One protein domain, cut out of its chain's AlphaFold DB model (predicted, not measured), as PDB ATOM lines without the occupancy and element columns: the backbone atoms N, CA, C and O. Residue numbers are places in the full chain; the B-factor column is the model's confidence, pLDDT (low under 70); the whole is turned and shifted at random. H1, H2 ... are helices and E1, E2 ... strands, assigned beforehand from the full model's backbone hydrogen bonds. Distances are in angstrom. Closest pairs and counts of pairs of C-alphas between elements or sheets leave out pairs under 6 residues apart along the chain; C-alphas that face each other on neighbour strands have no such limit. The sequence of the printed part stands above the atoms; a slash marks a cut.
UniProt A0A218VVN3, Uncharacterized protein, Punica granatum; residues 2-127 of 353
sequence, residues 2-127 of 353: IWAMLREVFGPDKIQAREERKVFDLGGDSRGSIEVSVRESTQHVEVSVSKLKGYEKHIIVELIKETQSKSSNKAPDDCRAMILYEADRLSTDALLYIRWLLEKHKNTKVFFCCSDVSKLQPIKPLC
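AT A GLANCE: This is residues 2 to 127 of the 353 residues of an uncharacterized protein of Punica granatum (UniProt A0A218VVN3). A twisted sheet of five strands curls round one long helix, H3, which packs on one face, and a second long helix, H4, runs side by side with H3 for part of the way. The long hairpin of E1 and E2 makes one side of the sheet and E5 the opposite edge; H1 only grazes the sheet, and the short helix H5 is near H4. The printed part has 126 residues with five named helices and five named strands, along the chain H1 E1 E2 E3 H2 H3 E4 H4 E5 H5. The sheet runs E1 E2 E3 E4 E5 and is mixed, and the class is mixed, helices and strands. The whole is compact, with a radius of gyration of the C-alphas of 14.5 A and spans of 41 by 33 by 25 A.

IN THESE COORDINATES: Strand E1 is residues 18 to 25, 21.7 A from first to last C-alpha, and begins with C-alpha 18 at (110.104, 146.176, 201.761). E2 is residues 33 to 40, 19.8 A long, and bends by 57 degrees at residue 37. E3 is residues 44 to 48, E4 residues 81 to 85 and E5 residues 109 to 112, at 13.7 A, 13.1 A and 10.1 A. H3, residues 56 to 71, is 22.7 A long, and H4, residues 92 to 104, is 18.5 A. H1 is residues 2 to 10, 11.8 A, with C-alpha 2 at (117.522, 132.738, 195.813). H2, residues 49 to 52, measures 5.3 A, and H5, residues 117 to 120, measures 5.2 A and ends with C-alpha 120 at (113.097, 131.465, 178.151).

HOW THE PARTS SIT: E1 E2 E3 form a meander, each strand the antiparallel neighbour of the one before. In the hairpin E1 and E2, N 20 and O 38 are 2.8 A apart, within hydrogen-bond range; in the hairpin E2 and E3, N 46 and O 39 are 2.8 A apart. E3 and E4 are parallel at 16 degrees, with N 83 and O 45 at 2.8 A, and E4 and E5 are parallel at 11 degrees, with N 84 and O 111 at 2.8 A. E3, H2 H3, E4 and E4, H4, E5 are strand-helix-strand units, two parallel neighbour strands with helices between, each with a right-handed crossover. H3 is on one face of the sheet, an arrangement of two layers; its closest C-alphas to E1 are those of Ile 59 and Phe 24, 6.8 A apart. H3 touches H4 with residues 56 to 61 alone, at a shallow tilt of 19 degrees, the same way; the closest C-alphas are those of Lys 57 and Ala 94, 5.5 A apart. H4 is not on the sheet. H5 is close to H4 but not clearly touching, with the C-alphas of Leu 120 and Leu 95 closest at 7.2 A. H2 is only just at the sheet's level, with a height over the sheet of 4.0 A. H1 is only just on the sheet, with 5 pairs of C-alphas within 10 A, and is apart from the other helices. In H1 and H4 every O i to N i+4 pair is within hydrogen-bond range, in H3 11 of 12, and H2 and H5 are too short for such a pair.

THE WHOLE: The two C-alphas farthest apart are those of Glu 8 and Ser 30, 44.3 A. The printed part has no cut, and no link is long. The mean pLDDT of the printed part is 83.7; it is under 70 at residue 14, residues 27 to 31 and residues 69 to 79, of which 69 to 71 belong to H3.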
ATOM      1  N   ILE A   2     116.872 131.452 196.166       86.25
ATOM      2  CA  ILE A   2     117.522 132.738 195.813       86.25
ATOM      3  C   ILE A   2     117.829 133.567 197.064       86.25
ATOM      4  O   ILE A   2     118.957 133.991 197.249       86.25
ATOM      5  N   TRP A   3     116.873 133.676 197.987       85.50
ATOM      6  CA  TRP A   3     117.095 134.324 199.283       85.50
ATOM      7  C   TRP A   3     118.214 133.687 200.113       85.50
ATOM      8  O   TRP A   3     118.953 134.399 200.774       85.50
ATOM      9  N   ALA A   4     118.370 132.361 200.066       85.00
ATOM     10  CA  ALA A   4     119.456 131.675 200.764       85.00
ATOM     11  C   ALA A   4     120.818 131.971 200.113       85.00
ATOM     12  O   ALA A   4     121.778 132.232 200.821       85.00
ATOM     13  N   MET A   5     120.885 132.027 198.778       84.75
ATOM     14  CA  MET A   5     122.090 132.458 198.056       84.75
ATOM     15  C   MET A   5     122.435 133.916 198.354       84.75
ATOM     16  O   MET A   5     123.582 134.229 198.645       84.75
ATOM     17  N   LEU A   6     121.443 134.811 198.326       85.12
ATOM     18  CA  LEU A   6     121.643 136.206 198.708       85.12
ATOM     19  C   LEU A   6     122.103 136.321 200.164       85.12
ATOM     20  O   LEU A   6     122.930 137.173 200.464       85.12
ATOM     21  N   ARG A   7     121.618 135.448 201.052       85.69
ATOM     22  CA  ARG A   7     122.040 135.407 202.456       85.69
ATOM     23  C   ARG A   7     123.476 134.983 202.631       85.69
ATOM     24  O   ARG A   7     124.167 135.588 203.442       85.69
ATOM     25  N   GLU A   8     123.903 133.994 201.868       84.75
ATOM     26  CA  GLU A   8     125.287 133.540 201.877       84.75
ATOM     27  C   GLU A   8     126.234 134.629 201.355       84.75
ATOM     28  O   GLU A   8     127.290 134.864 201.927       84.75
ATOM     29  N   VAL A   9     125.832 135.342 200.296       81.56
ATOM     30  CA  VAL A   9     126.676 136.360 199.650       81.56
ATOM     31  C   VAL A   9     126.706 137.680 200.426       81.56
ATOM     32  O   VAL A   9     127.767 138.276 200.577       81.56
ATOM     33  N   PHE A  10     125.555 138.166 200.893       79.12
ATOM     34  CA  PHE A  10     125.417 139.517 201.456       79.12
ATOM     35  C   PHE A  10     125.243 139.546 202.981       79.12
ATOM     36  O   PHE A  10     125.282 140.626 203.577       79.12
ATOM     37  N   GLY A  11     125.058 138.388 203.617       79.25
ATOM     38  CA  GLY A  11     124.737 138.265 205.037       79.25
ATOM     39  C   GLY A  11     123.243 138.470 205.347       79.25
ATOM     40  O   GLY A  11     122.509 139.058 204.551       79.25
ATOM     41  N   PRO A  12     122.760 137.991 206.510       75.06
ATOM     42  CA  PRO A  12     121.336 137.996 206.875       75.06
ATOM     43  C   PRO A  12     120.714 139.394 206.983       75.06
ATOM     44  O   PRO A  12     119.561 139.577 206.595       75.06
ATOM     45  N   ASP A  13     121.471 140.385 207.451       71.81
ATOM     46  CA  ASP A  13     120.931 141.704 207.807       71.81
ATOM     47  C   ASP A  13     120.617 142.586 206.586       71.81
ATOM     48  O   ASP A  13     119.877 143.564 206.686       71.81
ATOM     49  N   LYS A  14     121.146 142.241 205.404       69.31
ATOM     50  CA  LYS A  14     121.070 143.075 204.188       69.31
ATOM     51  C   LYS A  14     120.011 142.634 203.169       69.31
ATOM     52  O   LYS A  14     119.942 143.204 202.082       69.31
ATOM     53  N   ILE A  15     119.188 141.637 203.500       74.94
ATOM     54  CA  ILE A  15     118.230 141.005 202.563       74.94
ATOM     55  C   ILE A  15     116.791 141.431 202.847       74.94
ATOM     56  O   ILE A  15     115.889 141.123 202.075       74.94
ATOM     57  N   GLN A  16     116.518 142.121 203.953       81.19
ATOM     58  CA  GLN A  16     115.140 142.476 204.265       81.19
ATOM     59  C   GLN A  16     114.597 143.422 203.180       81.19
ATOM     60  O   GLN A  16     115.104 144.530 202.992       81.19
ATOM     61  N   ALA A  17     113.603 142.945 202.427       82.75
ATOM     62  CA  ALA A  17     112.981 143.672 201.330       82.75
ATOM     63  C   ALA A  17     111.618 144.217 201.761       82.75
ATOM     64  O   ALA A  17     110.789 143.486 202.318       82.75
ATOM     65  N   ARG A  18     111.376 145.498 201.485       87.50
ATOM     66  CA  ARG A  18     110.104 146.176 201.761       87.50
ATOM     67  C   ARG A  18     109.321 146.324 200.467       87.50
ATOM     68  O   ARG A  18     109.907 146.537 199.413       87.50
ATOM     69  N   GLU A  19     108.004 146.162 200.541       90.06
ATOM     70  CA  GLU A  19     107.149 146.428 199.386       90.06
ATOM     71  C   GLU A  19     106.982 147.941 199.225       90.06
ATOM     72  O   GLU A  19     106.606 148.642 200.163       90.06
ATOM     73  N   GLU A  20     107.289 148.429 198.032       89.75
ATOM     74  CA  GLU A  20     107.222 149.828 197.642       89.75
ATOM     75  C   GLU A  20     106.371 149.941 196.376       89.75
ATOM     76  O   GLU A  20     106.436 149.096 195.476       89.75
ATOM     77  N   ARG A  21     105.542 150.983 196.301       90.25
ATOM     78  CA  ARG A  21     104.792 151.307 195.089       90.25
ATOM     79  C   ARG A  21     105.573 152.341 194.302       90.25
ATOM     80  O   ARG A  21     105.766 153.455 194.778       90.25
ATOM     81  N   LYS A  22     106.016 151.959 193.110       88.50
ATOM     82  CA  LYS A  22     106.749 152.842 192.207       88.50
ATOM     83  C   LYS A  22     105.881 153.228 191.027       88.50
ATOM     84  O   LYS A  22     105.176 152.388 190.465       88.50
ATOM     85  N   VAL A  23     105.955 154.503 190.670       88.69
ATOM     86  CA  VAL A  23     105.319 155.053 189.476       88.69
ATOM     87  C   VAL A  23     106.357 155.059 188.363       88.69
ATOM     88  O   VAL A  23     107.445 155.604 188.532       88.69
ATOM     89  N   PHE A  24     106.027 154.417 187.249       86.69
ATOM     90  CA  PHE A  24     106.858 154.374 186.052       86.69
ATOM     91  C   PHE A  24     106.191 155.184 184.949       86.69
ATOM     92  O   PHE A  24     105.036 154.921 184.608       86.69
ATOM     93  N   ASP A  25     106.921 156.132 184.368       84.31
ATOM     94  CA  ASP A  25     106.435 156.929 183.244       84.31
ATOM     95  C   ASP A  25     106.560 156.136 181.939       84.31
ATOM     96  O   ASP A  25     107.632 155.655 181.564       84.31
ATOM     97  N   LEU A  26     105.445 155.989 181.225       79.00
ATOM     98  CA  LEU A  26     105.327 155.133 180.041       79.00
ATOM     99  C   LEU A  26     105.486 155.925 178.738       79.00
ATOM    100  O   LEU A  26     104.766 155.671 177.777       79.00
ATOM    101  N   GLY A  27     106.397 156.904 178.726       60.72
ATOM    102  CA  GLY A  27     106.562 157.925 177.682       60.72
ATOM    103  C   GLY A  27     106.046 157.533 176.290       60.72
ATOM    104  O   GLY A  27     106.640 156.694 175.616       60.72
ATOM    105  N   GLY A  28     104.942 158.163 175.869       62.31
ATOM    106  CA  GLY A  28     104.309 157.952 174.563       62.31
ATOM    107  C   GLY A  28     103.021 157.117 174.558       62.31
ATOM    108  O   GLY A  28     102.385 157.046 173.510       62.31
ATOM    109  N   ASP A  29     102.597 156.529 175.683       61.66
ATOM    110  CA  ASP A  29     101.310 155.817 175.784       61.66
ATOM    111  C   ASP A  29     100.188 156.680 176.404       61.66
ATOM    112  O   ASP A  29     100.416 157.538 177.257       61.66
ATOM    113  N   SER A  30      98.946 156.394 176.009       60.12
ATOM    114  CA  SER A  30      97.691 157.040 176.428       60.12
ATOM    115  C   SER A  30      97.470 157.117 177.946       60.12
ATOM    116  O   SER A  30      96.739 157.989 178.414       60.12
ATOM    117  N   ARG A  31      98.095 156.221 178.722       64.88
ATOM    118  CA  ARG A  31      97.985 156.160 180.189       64.88
ATOM    119  C   ARG A  31      99.004 157.019 180.948       64.88
ATOM    120  O   ARG A  31      98.803 157.226 182.140       64.88
ATOM    121  N   GLY A  32     100.050 157.540 180.299       73.94
ATOM    122  CA  GLY A  32     101.049 158.440 180.900       73.94
ATOM    123  C   GLY A  32     102.002 157.782 181.913       73.94
ATOM    124  O   GLY A  32     103.216 157.854 181.735       73.94
ATOM    125  N   SER A  33     101.480 157.095 182.933       84.31
ATOM    126  CA  SER A  33     102.259 156.390 183.959       84.31
ATOM    127  C   SER A  33     101.550 155.134 184.484       84.31
ATOM    128  O   SER A  33     100.348 154.931 184.287       84.31
ATOM    129  N   ILE A  34     102.305 154.253 185.142       87.00
ATOM    130  CA  ILE A  34     101.795 153.036 185.779       87.00
ATOM    131  C   ILE A  34     102.373 152.862 187.181       87.00
ATOM    132  O   ILE A  34     103.580 152.936 187.389       87.00
ATOM    133  N   GLU A  35     101.497 152.570 188.142       89.75
ATOM    134  CA  GLU A  35     101.896 152.174 189.489       89.75
ATOM    135  C   GLU A  35     102.098 150.651 189.567       89.75
ATOM    136  O   GLU A  35     101.197 149.863 189.231       89.75
ATOM    137  N   VAL A  36     103.279 150.243 190.035       90.75
ATOM    138  CA  VAL A  36     103.699 148.844 190.180       90.75
ATOM    139  C   VAL A  36     104.239 148.623 191.589       90.75
ATOM    140  O   VAL A  36     105.022 149.422 192.101       90.75
ATOM    141  N   SER A  37     103.848 147.512 192.217       90.19
ATOM    142  CA  SER A  37     104.428 147.087 193.494       90.19
ATOM    143  C   SER A  37     105.706 146.284 193.265       90.19
ATOM    144  O   SER A  37     105.696 145.240 192.606       90.19
ATOM    145  N   VAL A  38     106.799 146.770 193.839       91.06
ATOM    146  CA  VAL A  38     108.144 146.200 193.749       91.06
ATOM    147  C   VAL A  38     108.641 145.936 195.168       91.06
ATOM    148  O   VAL A  38     108.336 146.702 196.079       91.06
ATOM    149  N   ARG A  39     109.385 144.850 195.397       90.62
ATOM    150  CA  ARG A  39     110.057 144.633 196.688       90.62
ATOM    151  C   ARG A  39     111.491 145.119 196.587       90.62
ATOM    152  O   ARG A  39     112.269 144.584 195.805       90.62
ATOM    153  N   GLU A  40     111.840 146.133 197.361       89.06
ATOM    154  CA  GLU A  40     113.156 146.759 197.337       89.06
ATOM    155  C   GLU A  40     113.921 146.446 198.624       89.06
ATOM    156  O   GLU A  40     113.407 146.582 199.737       89.06
ATOM    157  N   SER A  41     115.170 146.028 198.457       87.12
ATOM    158  CA  SER A  41     116.179 145.974 199.506       87.12
ATOM    159  C   SER A  41     117.427 146.740 199.062       87.12
ATOM    160  O   SER A  41     117.549 147.169 197.911       87.12
ATOM    161  N   THR A  42     118.387 146.878 199.974       82.19
ATOM    162  CA  THR A  42     119.678 147.522 199.688       82.19
ATOM    163  C   THR A  42     120.457 146.781 198.599       82.19
ATOM    164  O   THR A  42     121.041 147.415 197.730       82.19
ATOM    165  N   GLN A  43     120.406 145.445 198.608       84.12
ATOM    166  CA  GLN A  43     121.211 144.590 197.730       84.12
ATOM    167  C   GLN A  43     120.412 143.918 196.611       84.12
ATOM    168  O   GLN A  43     120.993 143.277 195.736       84.12
ATOM    169  N   HIS A  44     119.084 144.051 196.588       87.88
ATOM    170  CA  HIS A  44     118.293 143.505 195.490       87.88
ATOM    171  C   HIS A  44     116.958 144.219 195.272       87.88
ATOM    172  O   HIS A  44     116.484 144.990 196.108       87.88
ATOM    173  N   VAL A  45     116.358 143.958 194.117       91.00
ATOM    174  CA  VAL A  45     115.008 144.375 193.748       91.00
ATOM    175  C   VAL A  45     114.241 143.174 193.220       91.00
ATOM    176  O   VAL A  45     114.774 142.411 192.419       91.00
ATOM    177  N   GLU A  46     113.000 142.989 193.655       92.50
ATOM    178  CA  GLU A  46     112.147 141.893 193.210       92.50
ATOM    179  C   GLU A  46     110.865 142.402 192.578       92.50
ATOM    180  O   GLU A  46     110.178 143.273 193.119       92.50
ATOM    181  N   VAL A  47     110.495 141.795 191.459       93.94
ATOM    182  CA  VAL A  47     109.264 142.127 190.756       93.94
ATOM    183  C   VAL A  47     108.666 140.878 190.115       93.94
ATOM    184  O   VAL A  47     109.381 139.987 189.663       93.94
ATOM    185  N   SER A  48     107.337 140.790 190.111       92.56
ATOM    186  CA  SER A  48     106.599 139.705 189.456       92.56
ATOM    187  C   SER A  48     106.040 140.182 188.125       92.56
ATOM    188  O   SER A  48     105.436 141.256 188.081       92.56
ATOM    189  N   VAL A  49     106.186 139.387 187.063       91.50
ATOM    190  CA  VAL A  49     105.706 139.742 185.714       91.50
ATOM    191  C   VAL A  49     104.196 140.001 185.695       91.50
ATOM    192  O   VAL A  49     103.747 140.961 185.078       91.50
ATOM    193  N   SER A  50     103.406 139.239 186.457       87.31
ATOM    194  CA  SER A  50     101.958 139.475 186.616       87.31
ATOM    195  C   SER A  50     101.585 140.880 187.095       87.31
ATOM    196  O   SER A  50     100.499 141.368 186.781       87.31
ATOM    197  N   LYS A  51     102.471 141.556 187.835       87.12
ATOM    198  CA  LYS A  51     102.230 142.911 188.350       87.12
ATOM    199  C   LYS A  51     102.506 144.005 187.308       87.12
ATOM    200  O   LYS A  51     102.172 145.160 187.560       87.12
ATOM    201  N   LEU A  52     103.080 143.657 186.150       86.44
ATOM    202  CA  LEU A  52     103.552 144.600 185.125       86.44
ATOM    203  C   LEU A  52     102.475 145.006 184.104       86.44
ATOM    204  O   LEU A  52     102.699 145.926 183.321       86.44
ATOM    205  N   LYS A  53     101.298 144.364 184.132       84.44
ATOM    206  CA  LYS A  53     100.090 144.742 183.367       84.44
ATOM    207  C   LYS A  53     100.323 144.970 181.855       84.44
ATOM    208  O   LYS A  53      99.675 145.841 181.278       84.44
ATOM    209  N   GLY A  54     101.223 144.218 181.212       84.69
ATOM    210  CA  GLY A  54     101.517 144.348 179.775       84.69
ATOM    211  C   GLY A  54     102.616 145.358 179.420       84.69
ATOM    212  O   GLY A  54     102.900 145.561 178.242       84.69
ATOM    213  N   TYR A  55     103.234 145.998 180.415       87.56
ATOM    214  CA  TYR A  55     104.325 146.964 180.237       87.56
ATOM    215  C   TYR A  55     105.682 146.383 180.649       87.56
ATOM    216  O   TYR A  55     106.586 147.112 181.068       87.56
ATOM    217  N   GLU A  56     105.843 145.061 180.531       89.25
ATOM    218  CA  GLU A  56     106.986 144.316 181.064       89.25
ATOM    219  C   GLU A  56     108.310 144.889 180.563       89.25
ATOM    220  O   GLU A  56     109.226 145.116 181.349       89.25
ATOM    221  N   LYS A  57     108.388 145.179 179.259       87.44
ATOM    222  CA  LYS A  57     109.575 145.754 178.620       87.44
ATOM    223  C   LYS A  57     110.007 147.049 179.297       87.44
ATOM    224  O   LYS A  57     111.126 147.128 179.790       87.44
ATOM    225  N   HIS A  58     109.124 148.046 179.317       87.00
ATOM    226  CA  HIS A  58     109.438 149.384 179.813       87.00
ATOM    227  C   HIS A  58     109.853 149.346 181.284       87.00
ATOM    228  O   HIS A  58     110.899 149.887 181.640       87.00
ATOM    229  N   ILE A  59     109.087 148.635 182.116       89.62
ATOM    230  CA  ILE A  59     109.328 148.580 183.561       89.62
ATOM    231  C   ILE A  59     110.637 147.843 183.875       89.62
ATOM    232  O   ILE A  59     111.432 148.324 184.678       89.62
ATOM    233  N   ILE A  60     110.906 146.701 183.228       89.94
ATOM    234  CA  ILE A  60     112.142 145.935 183.466       89.94
ATOM    235  C   ILE A  60     113.376 146.749 183.063       89.94
ATOM    236  O   ILE A  60     114.380 146.728 183.773       89.94
ATOM    237  N   VAL A  61     113.312 147.495 181.957       87.06
ATOM    238  CA  VAL A  61     114.428 148.350 181.523       87.06
ATOM    239  C   VAL A  61     114.698 149.461 182.518       87.06
ATOM    240  O   VAL A  61     115.859 149.704 182.847       87.06
ATOM    241  N   GLU A  62     113.649 150.117 183.003       88.38
ATOM    242  CA  GLU A  62     113.799 151.200 183.967       88.38
ATOM    243  C   GLU A  62     114.367 150.688 185.295       88.38
ATOM    244  O   GLU A  62     115.319 151.258 185.823       88.38
ATOM    245  N   LEU A  63     113.899 149.528 185.764       88.69
ATOM    246  CA  LEU A  63     114.447 148.863 186.948       88.69
ATOM    247  C   LEU A  63     115.923 148.477 186.780       88.69
ATOM    248  O   LEU A  63     116.714 148.650 187.710       88.69
ATOM    249  N   ILE A  64     116.328 147.982 185.608       86.44
ATOM    250  CA  ILE A  64     117.736 147.653 185.333       86.44
ATOM    251  C   ILE A  64     118.593 148.923 185.333       86.44
ATOM    252  O   ILE A  64     119.661 148.931 185.947       86.44
ATOM    253  N   LYS A  65     118.129 150.015 184.715       84.31
ATOM    254  CA  LYS A  65     118.836 151.307 184.742       84.31
ATOM    255  C   LYS A  65     118.957 151.871 186.158       84.31
ATOM    256  O   LYS A  65     120.033 152.333 186.537       84.31
ATOM    257  N   GLU A  66     117.890 151.803 186.950       83.56
ATOM    258  CA  GLU A  66     117.881 152.264 188.341       83.56
ATOM    259  C   GLU A  66     118.869 151.461 189.201       83.56
ATOM    260  O   GLU A  66     119.629 152.021 189.994       83.56
ATOM    261  N   THR A  67     118.895 150.141 189.005       77.44
ATOM    262  CA  THR A  67     119.827 149.225 189.677       77.44
ATOM    263  C   THR A  67     121.281 149.592 189.372       77.44
ATOM    264  O   THR A  67     122.116 149.568 190.272       77.44
ATOM    265  N   GLN A  68     121.568 150.017 188.140       72.69
ATOM    266  CA  GLN A  68     122.902 150.453 187.727       72.69
ATOM    267  C   GLN A  68     123.297 151.812 188.313       72.69
ATOM    268  O   GLN A  68     124.384 151.938 188.876       72.69
ATOM    269  N   SER A  69     122.410 152.811 188.240       67.38
ATOM    270  CA  SER A  69     122.661 154.163 188.769       67.38
ATOM    271  C   SER A  69     123.020 154.153 190.260       67.38
ATOM    272  O   SER A  69     123.892 154.890 190.709       67.38
ATOM    273  N   LYS A  70     122.396 153.258 191.033       64.19
ATOM    274  CA  LYS A  70     122.662 153.108 192.471       64.19
ATOM    275  C   LYS A  70     123.994 152.403 192.786       64.19
ATOM    276  O   LYS A  70     124.521 152.606 193.873       64.19
ATOM    277  N   SER A  71     124.548 151.623 191.853       58.81
ATOM    278  CA  SER A  71     125.779 150.832 192.047       58.81
ATOM    279  C   SER A  71     127.082 151.575 191.711       58.81
ATOM    280  O   SER A  71     128.162 151.127 192.084       58.81
ATOM    281  N   SER A  72     127.016 152.720 191.023       52.41
ATOM    282  CA  SER A  72     128.199 153.408 190.481       52.41
ATOM    283  C   SER A  72     129.039 154.181 191.509       52.41
ATOM    284  O   SER A  72     130.127 154.637 191.168       52.41
ATOM    285  N   ASN A  73     128.579 154.310 192.760       49.72
ATOM    286  CA  ASN A  73     129.207 155.167 193.775       49.72
ATOM    287  C   ASN A  73     129.829 154.420 194.970       49.72
ATOM    288  O   ASN A  73     130.218 155.070 195.943       49.72
ATOM    289  N   LYS A  74     129.931 153.083 194.946       49.47
ATOM    290  CA  LYS A  74     130.508 152.300 196.057       49.47
ATOM    291  C   LYS A  74     131.334 151.105 195.579       49.47
ATOM    292  O   LYS A  74     131.317 150.743 194.410       49.47
ATOM    293  N   ALA A  75     132.121 150.577 196.520       49.31
ATOM    294  CA  ALA A  75     133.114 149.513 196.381       49.31
ATOM    295  C   ALA A  75     132.632 148.286 195.560       49.31
ATOM    296  O   ALA A  75     131.428 148.081 195.425       49.31
ATOM    297  N   PRO A  76     133.552 147.420 195.077       47.69
ATOM    298  CA  PRO A  76     133.258 146.258 194.218       47.69
ATOM    299  C   PRO A  76     132.175 145.281 194.721       47.69
ATOM    300  O   PRO A  76     131.659 144.489 193.932       47.69
ATOM    301  N   ASP A  77     131.820 145.348 196.007       51.97
ATOM    302  CA  ASP A  77     130.801 144.521 196.658       51.97
ATOM    303  C   ASP A  77     129.353 145.043 196.525       51.97
ATOM    304  O   ASP A  77     128.427 144.336 196.917       51.97
ATOM    305  N   ASP A  78     129.103 146.231 195.957       58.19
ATOM    306  CA  ASP A  78     127.759 146.855 195.930       58.19
ATOM    307  C   ASP A  78     126.901 146.449 194.710       58.19
ATOM    308  O   ASP A  78     126.172 147.239 194.100       58.19
ATOM    309  N   CYS A  79     127.012 145.183 194.301       63.41
ATOM    310  CA  CYS A  79     126.315 144.666 193.129       63.41
ATOM    311  C   CYS A  79     124.862 144.299 193.466       63.41
ATOM    312  O   CYS A  79     124.574 143.186 193.911       63.41
ATOM    313  N   ARG A  80     123.941 145.229 193.194       81.62
ATOM    314  CA  ARG A  80     122.501 145.043 193.405       81.62
ATOM    315  C   ARG A  80     121.900 144.060 192.389       81.62
ATOM    316  O   ARG A  80     122.008 144.257 191.179       81.62
ATOM    317  N   ALA A  81     121.252 143.003 192.872       87.69
ATOM    318  CA  ALA A  81     120.629 141.977 192.033       87.69
ATOM    319  C   ALA A  81     119.160 142.290 191.699       87.69
ATOM    320  O   ALA A  81     118.424 142.816 192.528       87.69
ATOM    321  N   MET A  82     118.691 141.902 190.515       90.88
ATOM    322  CA  MET A  82     117.268 141.926 190.158       90.88
ATOM    323  C   MET A  82     116.696 140.508 190.160       90.88
ATOM    324  O   MET A  82     117.265 139.610 189.548       90.88
ATOM    325  N   ILE A  83     115.557 140.299 190.812       93.75
ATOM    326  CA  ILE A  83     114.816 139.036 190.824       93.75
ATOM    327  C   ILE A  83     113.506 139.244 190.072       93.75
ATOM    328  O   ILE A  83     112.675 140.066 190.461       93.75
ATOM    329  N   LEU A  84     113.315 138.483 188.999       94.62
ATOM    330  CA  LEU A  84     112.103 138.501 188.193       94.62
ATOM    331  C   LEU A  84     111.324 137.199 188.398       94.62
ATOM    332  O   LEU A  84     111.778 136.128 187.986       94.62
ATOM    333  N   TYR A  85     110.158 137.289 189.035       93.81
ATOM    334  CA  TYR A  85     109.248 136.157 189.217       93.81
ATOM    335  C   TYR A  85     108.318 135.973 188.017       93.81
ATOM    336  O   TYR A  85     107.934 136.947 187.375       93.81
ATOM    337  N   GLU A  86     107.931 134.720 187.749       91.38
ATOM    338  CA  GLU A  86     107.053 134.341 186.629       91.38
ATOM    339  C   GLU A  86     107.613 134.757 185.258       91.38
ATOM    340  O   GLU A  86     106.885 135.180 184.360       91.38
ATOM    341  N   ALA A  87     108.933 134.644 185.082       94.19
ATOM    342  CA  ALA A  87     109.622 135.042 183.856       94.19
ATOM    343  C   ALA A  87     109.153 134.259 182.613       94.19
ATOM    344  O   ALA A  87     109.349 134.703 181.487       94.19
ATOM    345  N   ASP A  88     108.501 133.112 182.799       92.06
ATOM    346  CA  ASP A  88     107.872 132.332 181.734       92.06
ATOM    347  C   ASP A  88     106.581 132.952 181.179       92.06
ATOM    348  O   ASP A  88     106.068 132.480 180.162       92.06
ATOM    349  N   ARG A  89     106.057 134.004 181.814       90.81
ATOM    350  CA  ARG A  89     104.937 134.806 181.299       90.81
ATOM    351  C   ARG A  89     105.387 135.925 180.355       90.81
ATOM    352  O   ARG A  89     104.541 136.571 179.746       90.81
ATOM    353  N   LEU A  90     106.694 136.159 180.218       92.38
ATOM    354  CA  LEU A  90     107.219 137.155 179.288       92.38
ATOM    355  C   LEU A  90     106.953 136.748 177.836       92.38
ATOM    356  O   LEU A  90     107.135 135.593 177.449       92.38
ATOM    357  N   SER A  91     106.585 137.726 177.011       91.81
ATOM    358  CA  SER A  91     106.487 137.526 175.567       91.81
ATOM    359  C   SER A  91     107.873 137.318 174.945       91.81
ATOM    360  O   SER A  91     108.882 137.823 175.442       91.81
ATOM    361  N   THR A  92     107.932 136.615 173.811       92.06
ATOM    362  CA  THR A  92     109.179 136.426 173.046       92.06
ATOM    363  C   THR A  92     109.852 137.757 172.721       92.06
ATOM    364  O   THR A  92     111.066 137.890 172.827       92.06
ATOM    365  N   ASP A  93     109.050 138.758 172.373       92.06
ATOM    366  CA  ASP A  93     109.504 140.106 172.058       92.06
ATOM    367  C   ASP A  93     110.092 140.820 173.297       92.06
ATOM    368  O   ASP A  93     111.153 141.444 173.225       92.06
ATOM    369  N   ALA A  94     109.485 140.658 174.481       92.38
ATOM    370  CA  ALA A  94     110.073 141.139 175.735       92.38
ATOM    371  C   ALA A  94     111.398 140.433 176.061       92.38
ATOM    372  O   ALA A  94     112.369 141.092 176.429       92.38
ATOM    373  N   LEU A  95     111.472 139.116 175.867       93.75
ATOM    374  CA  LEU A  95     112.689 138.333 176.102       93.75
ATOM    375  C   LEU A  95     113.835 138.743 175.171       93.75
ATOM    376  O   LEU A  95     114.967 138.873 175.632       93.75
ATOM    377  N   LEU A  96     113.564 138.977 173.883       93.31
ATOM    378  CA  LEU A  96     114.567 139.462 172.924       93.31
ATOM    379  C   LEU A  96     115.102 140.843 173.315       93.31
ATOM    380  O   LEU A  96     116.306 141.084 173.243       93.31
ATOM    381  N   TYR A  97     114.224 141.728 173.783       92.12
ATOM    382  CA  TYR A  97     114.631 143.053 174.231       92.12
ATOM    383  C   TYR A  97     115.468 143.009 175.517       92.12
ATOM    384  O   TYR A  97     116.516 143.648 175.601       92.12
ATOM    385  N   ILE A  98     115.057 142.194 176.493       91.62
ATOM    386  CA  ILE A  98     115.823 141.964 177.726       91.62
ATOM    387  C   ILE A  98     117.184 141.344 177.401       91.62
ATOM    388  O   ILE A  98     118.188 141.768 177.966       91.62
ATOM    389  N   ARG A  99     117.250 140.391 176.463       92.56
ATOM    390  CA  ARG A  99     118.514 139.805 175.997       92.56
ATOM    391  C   ARG A  99     119.482 140.885 175.519       92.56
ATOM    392  O   ARG A  99     120.599 140.961 176.023       92.56
ATOM    393  N   TRP A 100     119.035 141.729 174.588       92.00
ATOM    394  CA  TRP A 100     119.832 142.839 174.062       92.00
ATOM    395  C   TRP A 100     120.305 143.776 175.183       92.00
ATOM    396  O   TRP A 100     121.465 144.191 175.213       92.00
ATOM    397  N   LEU A 101     119.426 144.074 176.144       90.06
ATOM    398  CA  LEU A 101     119.753 144.925 177.282       90.06
ATOM    399  C   LEU A 101     120.835 144.299 178.177       90.06
ATOM    400  O   LEU A 101     121.768 144.989 178.579       90.06
ATOM    401  N   LEU A 102     120.750 143.000 178.468       89.62
ATOM    402  CA  LEU A 102     121.748 142.288 179.274       89.62
ATOM    403  C   LEU A 102     123.102 142.173 178.563       89.62
ATOM    404  O   LEU A 102     124.140 142.326 179.201       89.62
ATOM    405  N   GLU A 103     123.110 141.969 177.243       90.44
ATOM    406  CA  GLU A 103     124.341 141.969 176.436       90.44
ATOM    407  C   GLU A 103     125.033 143.342 176.465       90.44
ATOM    408  O   GLU A 103     126.263 143.425 176.547       90.44
ATOM    409  N   LYS A 104     124.240 144.421 176.459       87.12
ATOM    410  CA  LYS A 104     124.725 145.802 176.575       87.12
ATOM    411  C   LYS A 104     125.219 146.139 177.987       87.12
ATOM    412  O   LYS A 104     126.190 146.881 178.129       87.12
ATOM    413  N   HIS A 105     124.580 145.601 179.025       80.25
ATOM    414  CA  HIS A 105     124.853 145.916 180.430       80.25
ATOM    415  C   HIS A 105     125.411 144.707 181.194       80.25
ATOM    416  O   HIS A 105     124.716 144.070 181.985       80.25
ATOM    417  N   LYS A 106     126.708 144.430 181.001       70.44
ATOM    418  CA  LYS A 106     127.396 143.236 181.538       70.44
ATOM    419  C   LYS A 106     127.469 143.146 183.069       70.44
ATOM    420  O   LYS A 106     127.653 142.055 183.594       70.44
ATOM    421  N   ASN A 107     127.300 144.260 183.785       74.50
ATOM    422  CA  ASN A 107     127.390 144.303 185.251       74.50
ATOM    423  C   ASN A 107     126.031 144.114 185.955       74.50
ATOM    424  O   ASN A 107     125.936 144.327 187.161       74.50
ATOM    425  N   THR A 108     124.964 143.750 185.234       77.94
ATOM    426  CA  THR A 108     123.647 143.497 185.840       77.94
ATOM    427  C   THR A 108     123.514 142.026 186.240       77.94
ATOM    428  O   THR A 108     123.516 141.147 185.380       77.94
ATOM    429  N   LYS A 109     123.319 141.741 187.532       87.31
ATOM    430  CA  LYS A 109     122.955 140.394 188.006       87.31
ATOM    431  C   LYS A 109     121.434 140.247 188.013       87.31
ATOM    432  O   LYS A 109     120.758 140.944 188.765       87.31
ATOM    433  N   VAL A 110     120.898 139.337 187.196       90.75
ATOM    434  CA  VAL A 110     119.451 139.074 187.113       90.75
ATOM    435  C   VAL A 110     119.148 137.600 187.366       90.75
ATOM    436  O   VAL A 110     119.744 136.719 186.751       90.75
ATOM    437  N   PHE A 111     118.187 137.337 188.247       93.38
ATOM    438  CA  PHE A 111     117.622 136.020 188.509       93.38
ATOM    439  C   PHE A 111     116.248 135.908 187.848       93.38
ATOM    440  O   PHE A 111     115.304 136.593 188.241       93.38
ATOM    441  N   PHE A 112     116.119 135.009 186.874       94.50
ATOM    442  CA  PHE A 112     114.844 134.692 186.232       94.50
ATOM    443  C   PHE A 112     114.214 133.462 186.891       94.50
ATOM    444  O   PHE A 112     114.704 132.344 186.724       94.50
ATOM    445  N   CYS A 113     113.117 133.649 187.624       94.19
ATOM    446  CA  CYS A 113     112.361 132.544 188.212       94.19
ATOM    447  C   CYS A 113     111.266 132.110 187.242       94.19
ATOM    448  O   CYS A 113     110.391 132.902 186.892       94.19
ATOM    449  N   CYS A 114     111.290 130.848 186.830       92.12
ATOM    450  CA  CYS A 114     110.317 130.289 185.900       92.12
ATOM    451  C   CYS A 114     110.001 128.833 186.249       92.12
ATOM    452  O   CYS A 114     110.844 128.122 186.798       92.12
ATOM    453  N   SER A 115     108.797 128.395 185.887       88.81
ATOM    454  CA  SER A 115     108.404 126.980 185.963       88.81
ATOM    455  C   SER A 115     108.796 126.203 184.701       88.81
ATOM    456  O   SER A 115     109.041 125.001 184.761       88.81
ATOM    457  N   ASP A 116     108.883 126.889 183.557       87.88
ATOM    458  CA  ASP A 116     109.226 126.300 182.264       87.88
ATOM    459  C   ASP A 116     110.345 127.087 181.567       87.88
ATOM    460  O   ASP A 116     110.130 128.134 180.954       87.88
ATOM    461  N   VAL A 117     111.559 126.535 181.622       91.50
ATOM    462  CA  VAL A 117     112.749 127.110 180.980       91.50
ATOM    463  C   VAL A 117     112.657 127.122 179.451       91.50
ATOM    464  O   VAL A 117     113.388 127.873 178.802       91.50
ATOM    465  N   SER A 118     111.790 126.302 178.842       91.25
ATOM    466  CA  SER A 118     111.651 126.260 177.383       91.25
ATOM    467  C   SER A 118     111.208 127.620 176.835       91.25
ATOM    468  O   SER A 118     111.777 128.103 175.858       91.25
ATOM    469  N   LYS A 119     110.324 128.312 177.556       91.38
ATOM    470  CA  LYS A 119     109.823 129.646 177.206       91.38
ATOM    471  C   LYS A 119     110.892 130.741 177.274       91.38
ATOM    472  O   LYS A 119     110.767 131.751 176.597       91.38
ATOM    473  N   LEU A 120     111.982 130.521 178.012       94.12
ATOM    474  CA  LEU A 120     113.097 131.465 178.151       94.12
ATOM    475  C   LEU A 120     114.232 131.212 177.135       94.12
ATOM    476  O   LEU A 120     115.336 131.731 177.314       94.12
ATOM    477  N   GLN A 121     113.998 130.445 176.057       94.06
ATOM    478  CA  GLN A 121     115.030 130.154 175.040       94.06
ATOM    479  C   GLN A 121     115.829 131.385 174.565       94.06
ATOM    480  O   GLN A 121     117.049 131.253 174.459       94.06
ATOM    481  N   PRO A 122     115.231 132.573 174.317       94.38
ATOM    482  CA  PRO A 122     115.987 133.719 173.809       94.38
ATOM    483  C   PRO A 122     117.102 134.213 174.741       94.38
ATOM    484  O   PRO A 122     118.155 134.612 174.247       94.38
ATOM    485  N   ILE A 123     116.890 134.167 176.062       93.50
ATOM    486  CA  ILE A 123     117.834 134.659 177.086       93.50
ATOM    487  C   ILE A 123     118.687 133.547 177.703       93.50
ATOM    488  O   ILE A 123     119.719 133.826 178.315       93.50
ATOM    489  N   LYS A 124     118.293 132.281 177.520       92.62
ATOM    490  CA  LYS A 124     118.989 131.104 178.053       92.62
ATOM    491  C   LYS A 124     120.504 131.083 177.770       92.62
ATOM    492  O   LYS A 124     121.225 130.716 178.691       92.62
ATOM    493  N   PRO A 125     121.021 131.498 176.591       92.81
ATOM    494  CA  PRO A 125     122.465 131.513 176.333       92.81
ATOM    495  C   PRO A 125     123.278 132.442 177.247       92.81
ATOM    496  O   PRO A 125     124.477 132.241 177.391       92.81
ATOM    497  N   LEU A 126     122.643 133.448 177.858       90.94
ATOM    498  CA  LEU A 126     123.289 134.399 178.771       90.94
ATOM    499  C   LEU A 126     123.212 133.959 180.240       90.94
ATOM    500  O   LEU A 126     123.789 134.608 181.108       90.94
ATOM    501  N   CYS A 127     122.462 132.894 180.537       91.44
ATOM    502  CA  CYS A 127     122.092 132.523 181.897       91.44
ATOM    503  C   CYS A 127     122.705 131.182 182.306       91.44
ATOM    504  O   CYS A 127     122.716 130.219 181.539       91.44
TER     505      CYS A 127